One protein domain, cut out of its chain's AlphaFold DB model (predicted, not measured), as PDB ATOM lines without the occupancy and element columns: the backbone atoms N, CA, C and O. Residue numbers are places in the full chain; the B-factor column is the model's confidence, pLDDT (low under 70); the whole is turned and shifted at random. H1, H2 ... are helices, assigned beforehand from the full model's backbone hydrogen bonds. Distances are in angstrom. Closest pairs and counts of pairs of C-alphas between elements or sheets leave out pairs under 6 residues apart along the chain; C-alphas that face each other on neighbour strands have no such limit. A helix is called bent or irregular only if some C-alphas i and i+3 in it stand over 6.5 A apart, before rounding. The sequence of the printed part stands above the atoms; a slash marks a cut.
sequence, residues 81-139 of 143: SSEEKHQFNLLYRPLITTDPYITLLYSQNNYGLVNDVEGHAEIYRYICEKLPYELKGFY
ATOM      1  N   SER A  81      14.963 -36.627  -2.679       97.56
ATOM      2  CA  SER A  81      14.146 -37.671  -2.070       97.56
ATOM      3  C   SER A  81      12.658 -37.459  -2.370       97.56
ATOM      4  O   SER A  81      12.216 -36.374  -2.752       97.56
ATOM      5  N   SER A  82      11.844 -38.500  -2.177       97.56
ATOM      6  CA  SER A  82      10.389 -38.389  -2.350       97.56
ATOM      7  C   SER A  82       9.767 -37.321  -1.444       97.56
ATOM      8  O   SER A  82       8.833 -36.643  -1.865       97.56
ATOM      9  N   GLU A  83      10.301 -37.147  -0.231       98.19
ATOM     10  CA  GLU A  83       9.846 -36.112   0.699       98.19
ATOM     11  C   GLU A  83      10.208 -34.715   0.188       98.19
ATOM     12  O   GLU A  83       9.349 -33.844   0.116       98.19
ATOM     13  N   GLU A  84      11.444 -34.499  -0.263       98.25
ATOM     14  CA  GLU A  84      11.855 -33.206  -0.829       98.25
ATOM     15  C   GLU A  84      11.061 -32.852  -2.090       98.25
ATOM     16  O   GLU A  84      10.652 -31.706  -2.253       98.25
ATOM     17  N   LYS A  85      10.765 -33.829  -2.957       98.25
ATOM     18  CA  LYS A  85       9.891 -33.632  -4.127       98.25
ATOM     19  C   LYS A  85       8.478 -33.216  -3.720       98.25
ATOM     20  O   LYS A  85       7.877 -32.356  -4.368       98.25
ATOM     21  N   HIS A  86       7.953 -33.799  -2.644       97.62
ATOM     22  CA  HIS A  86       6.660 -33.415  -2.091       97.62
ATOM     23  C   HIS A  86       6.685 -31.988  -1.523       97.62
ATOM     24  O   HIS A  86       5.820 -31.183  -1.867       97.62
ATOM     25  N   GLN A  87       7.704 -31.647  -0.731       98.06
ATOM     26  CA  GLN A  87       7.876 -30.301  -0.176       98.06
ATOM     27  C   GLN A  87       8.058 -29.244  -1.268       98.06
ATOM     28  O   GLN A  87       7.453 -28.173  -1.190       98.06
ATOM     29  N   PHE A  88       8.812 -29.564  -2.324       97.88
ATOM     30  CA  PHE A  88       8.915 -28.713  -3.504       97.88
ATOM     31  C   PHE A  88       7.531 -28.411  -4.074       97.88
ATOM     32  O   PHE A  88       7.202 -27.245  -4.243       97.88
ATOM     33  N   ASN A  89       6.696 -29.428  -4.324       95.94
ATOM     34  CA  ASN A  89       5.350 -29.226  -4.871       95.94
ATOM     35  C   ASN A  89       4.493 -28.327  -3.961       95.94
ATOM     36  O   ASN A  89       3.878 -27.381  -4.457       95.94
ATOM     37  N   LEU A  90       4.494 -28.571  -2.646       97.00
ATOM     38  CA  LEU A  90       3.714 -27.778  -1.689       97.00
ATOM     39  C   LEU A  90       4.073 -26.285  -1.726       97.00
ATOM     40  O   LEU A  90       3.182 -25.444  -1.609       97.00
ATOM     41  N   LEU A  91       5.354 -25.959  -1.914       96.75
ATOM     42  CA  LEU A  91       5.834 -24.580  -2.021       96.75
ATOM     43  C   LEU A  91       5.648 -24.007  -3.432       96.75
ATOM     44  O   LEU A  91       5.231 -22.865  -3.588       96.75
ATOM     45  N   TYR A  92       5.919 -24.802  -4.463       95.31
ATOM     46  CA  TYR A  92       5.864 -24.407  -5.867       95.31
ATOM     47  C   TYR A  92       4.439 -24.089  -6.332       95.31
ATOM     48  O   TYR A  92       4.216 -23.069  -6.985       95.31
ATOM     49  N   ARG A  93       3.450 -24.926  -5.990       95.06
ATOM     50  CA  ARG A  93       2.085 -24.803  -6.529       95.06
ATOM     51  C   ARG A  93       1.421 -23.451  -6.221       95.06
ATOM     52  O   ARG A  93       0.863 -22.873  -7.154       95.06
ATOM     53  N   PRO A  94       1.488 -22.898  -4.994       95.88
ATOM     54  CA  PRO A  94       0.997 -21.546  -4.718       95.88
ATOM     55  C   PRO A  94       1.758 -20.448  -5.470       95.88
ATOM     56  O   PRO A  94       1.168 -19.434  -5.845       95.88
ATOM     57  N   LEU A  95       3.060 -20.629  -5.707       95.88
ATOM     58  CA  LEU A  95       3.907 -19.620  -6.350       95.88
ATOM     59  C   LEU A  95       3.568 -19.416  -7.830       95.88
ATOM     60  O   LEU A  95       3.756 -18.312  -8.332       95.88
ATOM     61  N   ILE A  96       2.970 -20.414  -8.490       95.25
ATOM     62  CA  ILE A  96       2.466 -20.312  -9.874       95.25
ATOM     63  C   ILE A  96       1.555 -19.091 -10.079       95.25
ATOM     64  O   ILE A  96       1.545 -18.520 -11.166       95.25
ATOM     65  N   THR A  97       0.792 -18.693  -9.055       95.31
ATOM     66  CA  THR A  97      -0.162 -17.574  -9.129       95.31
ATOM     67  C   THR A  97       0.180 -16.402  -8.212       95.31
ATOM     68  O   THR A  97      -0.528 -15.393  -8.237       95.31
ATOM     69  N   THR A  98       1.221 -16.518  -7.383       96.19
ATOM     70  CA  THR A  98       1.560 -15.503  -6.370       96.19
ATOM     71  C   THR A  98       2.941 -14.891  -6.561       96.19
ATOM     72  O   THR A  98       3.111 -13.712  -6.252       96.19
ATOM     73  N   ASP A  99       3.911 -15.629  -7.109       97.00
ATOM     74  CA  ASP A  99       5.211 -15.060  -7.451       97.00
ATOM     75  C   ASP A  99       5.131 -14.338  -8.808       97.00
ATOM     76  O   ASP A  99       4.685 -14.935  -9.796       97.00
ATOM     77  N   PRO A 100       5.553 -13.064  -8.905       96.00
ATOM     78  CA  PRO A 100       5.406 -12.282 -10.129       96.00
ATOM     79  C   PRO A 100       6.238 -12.816 -11.303       96.00
ATOM     80  O   PRO A 100       5.812 -12.675 -12.449       96.00
ATOM     81  N   TYR A 101       7.396 -13.435 -11.054       96.38
ATOM     82  CA  TYR A 101       8.260 -13.962 -12.112       96.38
ATOM     83  C   TYR A 101       7.752 -15.305 -12.630       96.38
ATOM     84  O   TYR A 101       7.698 -15.504 -13.843       96.38
ATOM     85  N   ILE A 102       7.325 -16.196 -11.733       96.19
ATOM     86  CA  ILE A 102       6.727 -17.484 -12.100       96.19
ATOM     87  C   ILE A 102       5.390 -17.260 -12.819       96.19
ATOM     88  O   ILE A 102       5.148 -17.849 -13.873       96.19
ATOM     89  N   THR A 103       4.553 -16.349 -12.311       96.19
ATOM     90  CA  THR A 103       3.285 -15.987 -12.964       96.19
ATOM     91  C   THR A 103       3.533 -15.437 -14.371       96.19
ATOM     92  O   THR A 103       2.848 -15.820 -15.320       96.19
ATOM     93  N   LEU A 104       4.531 -14.559 -14.538       96.31
ATOM     94  CA  LEU A 104       4.891 -14.024 -15.852       96.31
ATOM     95  C   LEU A 104       5.400 -15.125 -16.790       96.31
ATOM     96  O   LEU A 104       4.935 -15.194 -17.930       96.31
ATOM     97  N   LEU A 105       6.292 -16.003 -16.319       95.31
ATOM     98  CA  LEU A 105       6.802 -17.145 -17.083       95.31
ATOM     99  C   LEU A 105       5.648 -17.992 -17.636       95.31
ATOM    100  O   LEU A 105       5.552 -18.199 -18.847       95.31
ATOM    101  N   TYR A 106       4.727 -18.411 -16.771       96.31
ATOM    102  CA  TYR A 106       3.609 -19.271 -17.157       96.31
ATOM    103  C   TYR A 106       2.441 -18.536 -17.817       96.31
ATOM    104  O   TYR A 106       1.497 -19.174 -18.264       96.31
ATOM    105  N   SER A 107       2.503 -17.211 -17.957       95.31
ATOM    106  CA  SER A 107       1.622 -16.485 -18.881       95.31
ATOM    107  C   SER A 107       2.088 -16.583 -20.341       95.31
ATOM    108  O   SER A 107       1.305 -16.335 -21.257       95.31
ATOM    109  N   GLN A 108       3.360 -16.936 -20.562       93.44
ATOM    110  CA  GLN A 108       4.001 -16.979 -21.881       93.44
ATOM    111  C   GLN A 108       4.363 -18.398 -22.325       93.44
ATOM    112  O   GLN A 108       4.421 -18.673 -23.523       93.44
ATOM    113  N   ASN A 109       4.620 -19.295 -21.376       91.50
ATOM    114  CA  ASN A 109       5.054 -20.655 -21.642       91.50
ATOM    115  C   ASN A 109       4.441 -21.618 -20.624       91.50
ATOM    116  O   ASN A 109       4.892 -21.698 -19.490       91.50
ATOM    117  N   ASN A 110       3.448 -22.399 -21.040       93.88
ATOM    118  CA  ASN A 110       2.717 -23.287 -20.133       93.88
ATOM    119  C   ASN A 110       3.394 -24.657 -19.949       93.88
ATOM    120  O   ASN A 110       2.821 -25.522 -19.292       93.88
ATOM    121  N   TYR A 111       4.570 -24.892 -20.541       92.19
ATOM    122  CA  TYR A 111       5.210 -26.211 -20.535       92.19
ATOM    123  C   TYR A 111       5.523 -26.703 -19.112       92.19
ATOM    124  O   TYR A 111       5.180 -27.830 -18.759       92.19
ATOM    125  N   GLY A 112       6.018 -25.819 -18.240       91.38
ATOM    126  CA  GLY A 112       6.265 -26.136 -16.826       91.38
ATOM    127  C   GLY A 112       5.007 -26.431 -15.989       91.38
ATOM    128  O   GLY A 112       5.115 -26.814 -14.826       91.38
ATOM    129  N   LEU A 113       3.802 -26.278 -16.553       94.12
ATOM    130  CA  LEU A 113       2.546 -26.642 -15.888       94.12
ATOM    131  C   LEU A 113       2.136 -28.103 -16.133       94.12
ATOM    132  O   LEU A 113       1.197 -28.575 -15.490       94.12
ATOM    133  N   VAL A 114       2.814 -28.824 -17.039       93.56
ATOM    134  CA  VAL A 114       2.489 -30.219 -17.391       93.56
ATOM    135  C   VAL A 114       2.636 -31.148 -16.184       93.56
ATOM    136  O   VAL A 114       1.761 -31.972 -15.923       93.56
ATOM    137  N   ASN A 115       3.731 -31.017 -15.436       94.94
ATOM    138  CA  ASN A 115       3.976 -31.728 -14.184       94.94
ATOM    139  C   ASN A 115       5.028 -30.973 -13.348       94.94
ATOM    140  O   ASN A 115       5.613 -29.995 -13.808       94.94
ATOM    141  N   ASP A 116       5.266 -31.415 -12.112       94.56
ATOM    142  CA  ASP A 116       6.182 -30.716 -11.195       94.56
ATOM    143  C   ASP A 116       7.645 -30.762 -11.645       94.56
ATOM    144  O   ASP A 116       8.402 -29.842 -11.346       94.56
ATOM    145  N   VAL A 117       8.036 -31.816 -12.366       96.50
ATOM    146  CA  VAL A 117       9.400 -32.007 -12.875       96.50
ATOM    147  C   VAL A 117       9.707 -30.983 -13.967       96.50
ATOM    148  O   VAL A 117      10.754 -30.343 -13.933       96.50
ATOM    149  N   GLU A 118       8.769 -30.768 -14.891       96.50
ATOM    150  CA  GLU A 118       8.869 -29.709 -15.906       96.50
ATOM    151  C   GLU A 118       8.788 -28.317 -15.277       96.50
ATOM    152  O   GLU A 118       9.468 -27.389 -15.710       96.50
ATOM    153  N   GLY A 119       7.976 -28.159 -14.226       96.75
ATOM    154  CA  GLY A 119       7.887 -26.914 -13.465       96.75
ATOM    155  C   GLY A 119       9.225 -26.514 -12.849       96.75
ATOM    156  O   GLY A 119       9.678 -25.383 -13.028       96.75
ATOM    157  N   HIS A 120       9.882 -27.470 -12.188       97.38
ATOM    158  CA  HIS A 120      11.233 -27.326 -11.643       97.38
ATOM    159  C   HIS A 120      12.248 -26.933 -12.726       97.38
ATOM    160  O   HIS A 120      12.957 -25.934 -12.582       97.38
ATOM    161  N   ALA A 121      12.260 -27.643 -13.854       97.06
ATOM    162  CA  ALA A 121      13.211 -27.379 -14.927       97.06
ATOM    163  C   ALA A 121      13.003 -26.016 -15.614       97.06
ATOM    164  O   ALA A 121      13.962 -25.277 -15.857       97.06
ATOM    165  N   GLU A 122      11.755 -25.634 -15.886       96.62
ATOM    166  CA  GLU A 122      11.435 -24.371 -16.560       96.62
ATOM    167  C   GLU A 122      11.674 -23.147 -15.671       96.62
ATOM    168  O   GLU A 122      12.151 -22.118 -16.158       96.62
ATOM    169  N   ILE A 123      11.410 -23.253 -14.365       95.62
ATOM    170  CA  ILE A 123      11.738 -22.186 -13.415       95.62
ATOM    171  C   ILE A 123      13.248 -21.931 -13.405       95.62
ATOM    172  O   ILE A 123      13.677 -20.783 -13.539       95.62
ATOM    173  N   TYR A 124      14.070 -22.977 -13.312       95.62
ATOM    174  CA  TYR A 124      15.521 -22.800 -13.360       95.62
ATOM    175  C   TYR A 124      15.980 -22.213 -14.697       95.62
ATOM    176  O   TYR A 124      16.742 -21.248 -14.728       95.62
ATOM    177  N   ARG A 125      15.462 -22.725 -15.816       94.88
ATOM    178  CA  ARG A 125      15.810 -22.237 -17.154       94.88
ATOM    179  C   ARG A 125      15.602 -20.732 -17.320       94.88
ATOM    180  O   ARG A 125      16.460 -20.068 -17.898       94.88
ATOM    181  N   TYR A 126      14.462 -20.209 -16.870       93.44
ATOM    182  CA  TYR A 126      14.044 -18.846 -17.203       93.44
ATOM    183  C   TYR A 126      14.247 -17.829 -16.089       93.44
ATOM    184  O   TYR A 126      14.442 -16.650 -16.384       93.44
ATOM    185  N   ILE A 127      14.178 -18.251 -14.828       92.00
ATOM    186  CA  ILE A 127      14.154 -17.324 -13.695       92.00
ATOM    187  C   ILE A 127      15.161 -17.680 -12.595       92.00
ATOM    188  O   ILE A 127      15.034 -17.142 -11.504       92.00
ATOM    189  N   CYS A 128      16.173 -18.520 -12.864       89.00
ATOM    190  CA  CYS A 128      17.250 -18.921 -11.934       89.00
ATOM    191  C   CYS A 128      17.678 -17.826 -10.930       89.00
ATOM    192  O   CYS A 128      17.583 -18.004  -9.718       89.00
ATOM    193  N   GLU A 129      18.089 -16.651 -11.412       86.62
ATOM    194  CA  GLU A 129      18.560 -15.558 -10.543       86.62
ATOM    195  C   GLU A 129      17.455 -14.920  -9.686       86.62
ATOM    196  O   GLU A 129      17.727 -14.274  -8.670       86.62
ATOM    197  N   LYS A 130      16.200 -15.055 -10.118       91.81
ATOM    198  CA  LYS A 130      14.988 -14.524  -9.480       91.81
ATOM    199  C   LYS A 130      14.199 -15.597  -8.736       91.81
ATOM    200  O   LYS A 130      13.089 -15.326  -8.290       91.81
ATOM    201  N   LEU A 131      14.765 -16.794  -8.600       92.06
ATOM    202  CA  LEU A 131      14.119 -17.925  -7.962       92.06
ATOM    203  C   LEU A 131      13.778 -17.581  -6.500       92.06
ATOM    204  O   LEU A 131      14.674 -17.124  -5.772       92.06
ATOM    205  N   PRO A 132      12.521 -17.796  -6.062       93.44
ATOM    206  CA  PRO A 132      12.120 -17.591  -4.674       93.44
ATOM    207  C   PRO A 132      13.057 -18.320  -3.713       93.44
ATOM    208  O   PRO A 132      13.487 -19.443  -3.989       93.44
ATOM    209  N   TYR A 133      13.402 -17.681  -2.594       93.31
ATOM    210  CA  TYR A 133      14.404 -18.202  -1.660       93.31
ATOM    211  C   TYR A 133      14.048 -19.612  -1.168       93.31
ATOM    212  O   TYR A 133      14.912 -20.482  -1.092       93.31
ATOM    213  N   GLU A 134      12.762 -19.848  -0.919       93.25
ATOM    214  CA  GLU A 134      12.192 -21.108  -0.456       93.25
ATOM    215  C   GLU A 134      12.392 -22.248  -1.458       93.25
ATOM    216  O   GLU A 134      12.461 -23.405  -1.056       93.25
ATOM    217  N   LEU A 135      12.508 -21.936  -2.754       95.88
ATOM    218  CA  LEU A 135      12.681 -22.945  -3.793       95.88
ATOM    219  C   LEU A 135      14.150 -23.314  -4.041       95.88
ATOM    220  O   LEU A 135      14.411 -24.370  -4.613       95.88
ATOM    221  N   LYS A 136      15.117 -22.487  -3.615       93.81
ATOM    222  CA  LYS A 136      16.544 -22.683  -3.945       93.81
ATOM    223  C   LYS A 136      17.095 -24.014  -3.442       93.81
ATOM    224  O   LYS A 136      17.854 -24.662  -4.154       93.81
ATOM    225  N   GLY A 137      16.649 -24.455  -2.264       94.56
ATOM    226  CA  GLY A 137      17.072 -25.724  -1.664       94.56
ATOM    227  C   GLY A 137      16.713 -26.969  -2.483       94.56
ATOM    228  O   GLY A 137      17.297 -28.023  -2.260       94.56
ATOM    229  N   PHE A 138      15.806 -26.856  -3.457       96.75
ATOM    230  CA  PHE A 138      15.401 -27.968  -4.320       96.75
ATOM    231  C   PHE A 138      16.221 -28.070  -5.613       96.75
ATOM    232  O   PHE A 138      15.857 -28.841  -6.495       96.75
ATOM    233  N   TYR A 139      17.323 -27.324  -5.741       95.56
ATOM    234  CA  TYR A 139      18.225 -27.365  -6.899       95.56
ATOM    235  C   TYR A 139      19.636 -27.838  -6.510       95.56
ATOM    236  O   TYR A 139      20.616 -27.130  -6.768       95.56
TER     237      TYR A 139
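AT A GLANCE: This is residues 81 to 139 of the 143 residues of an uncharacterized protein of viral metagenome (UniProt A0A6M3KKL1). A long helix, H1, makes one side of the domain; H2 turns off its last residues at a corner, H3 packs on H2, and short H4 packs on residues 88 to 92 of H1. The 59 printed residues include four named helices, H1 to H4 in order, and no named strand: all helix. The whole is compact, with a radius of gyration of the C-alphas of 10.4 A and spans of 30 by 22 by 19 A.

IN THESE COORDINATES: H1, residues 82 to 98, begins at C-alpha 82 (10.389, -38.389, -2.350) and is 24.9 A long. H2, residues 100 to 108, is 12.7 A long. H3, residues 116 to 130, is 18.5 A long and irregular: C-alphas 126 and 129 are 8.7 A apart. H4, residues 133 to 136, is 5.5 A long and ends at C-alpha 136 (16.544, -22.683, -3.945).

HOW THE PARTS SIT: H1, with residues 95 to 97 alone, and H2 touch only at the corner, about perpendicular at 83 degrees; the closest C-alphas, of Ile 96 and Thr 103, are 5.4 A apart. H2 and H3 touch at a steep tilt of 59 degrees, opposite ways; closest are the C-alphas of Tyr 101 and Ile 127, 7.0 A. H1 and H4 touch, closest at C-alphas of Phe 88 and Leu 135, 6.9 A. O i to N i+4 pairs within hydrogen-bond range are 10 of 13 in H1, 4 of 5 in H2 and 9 of 11 in H3; H4 is too short for one.

THE WHOLE: The farthest C-alphas, of Ser 81 and Gln 108, are 30.4 A apart. The printed part has no cut, no link is long, and no printed residue is under 70 in pLDDT.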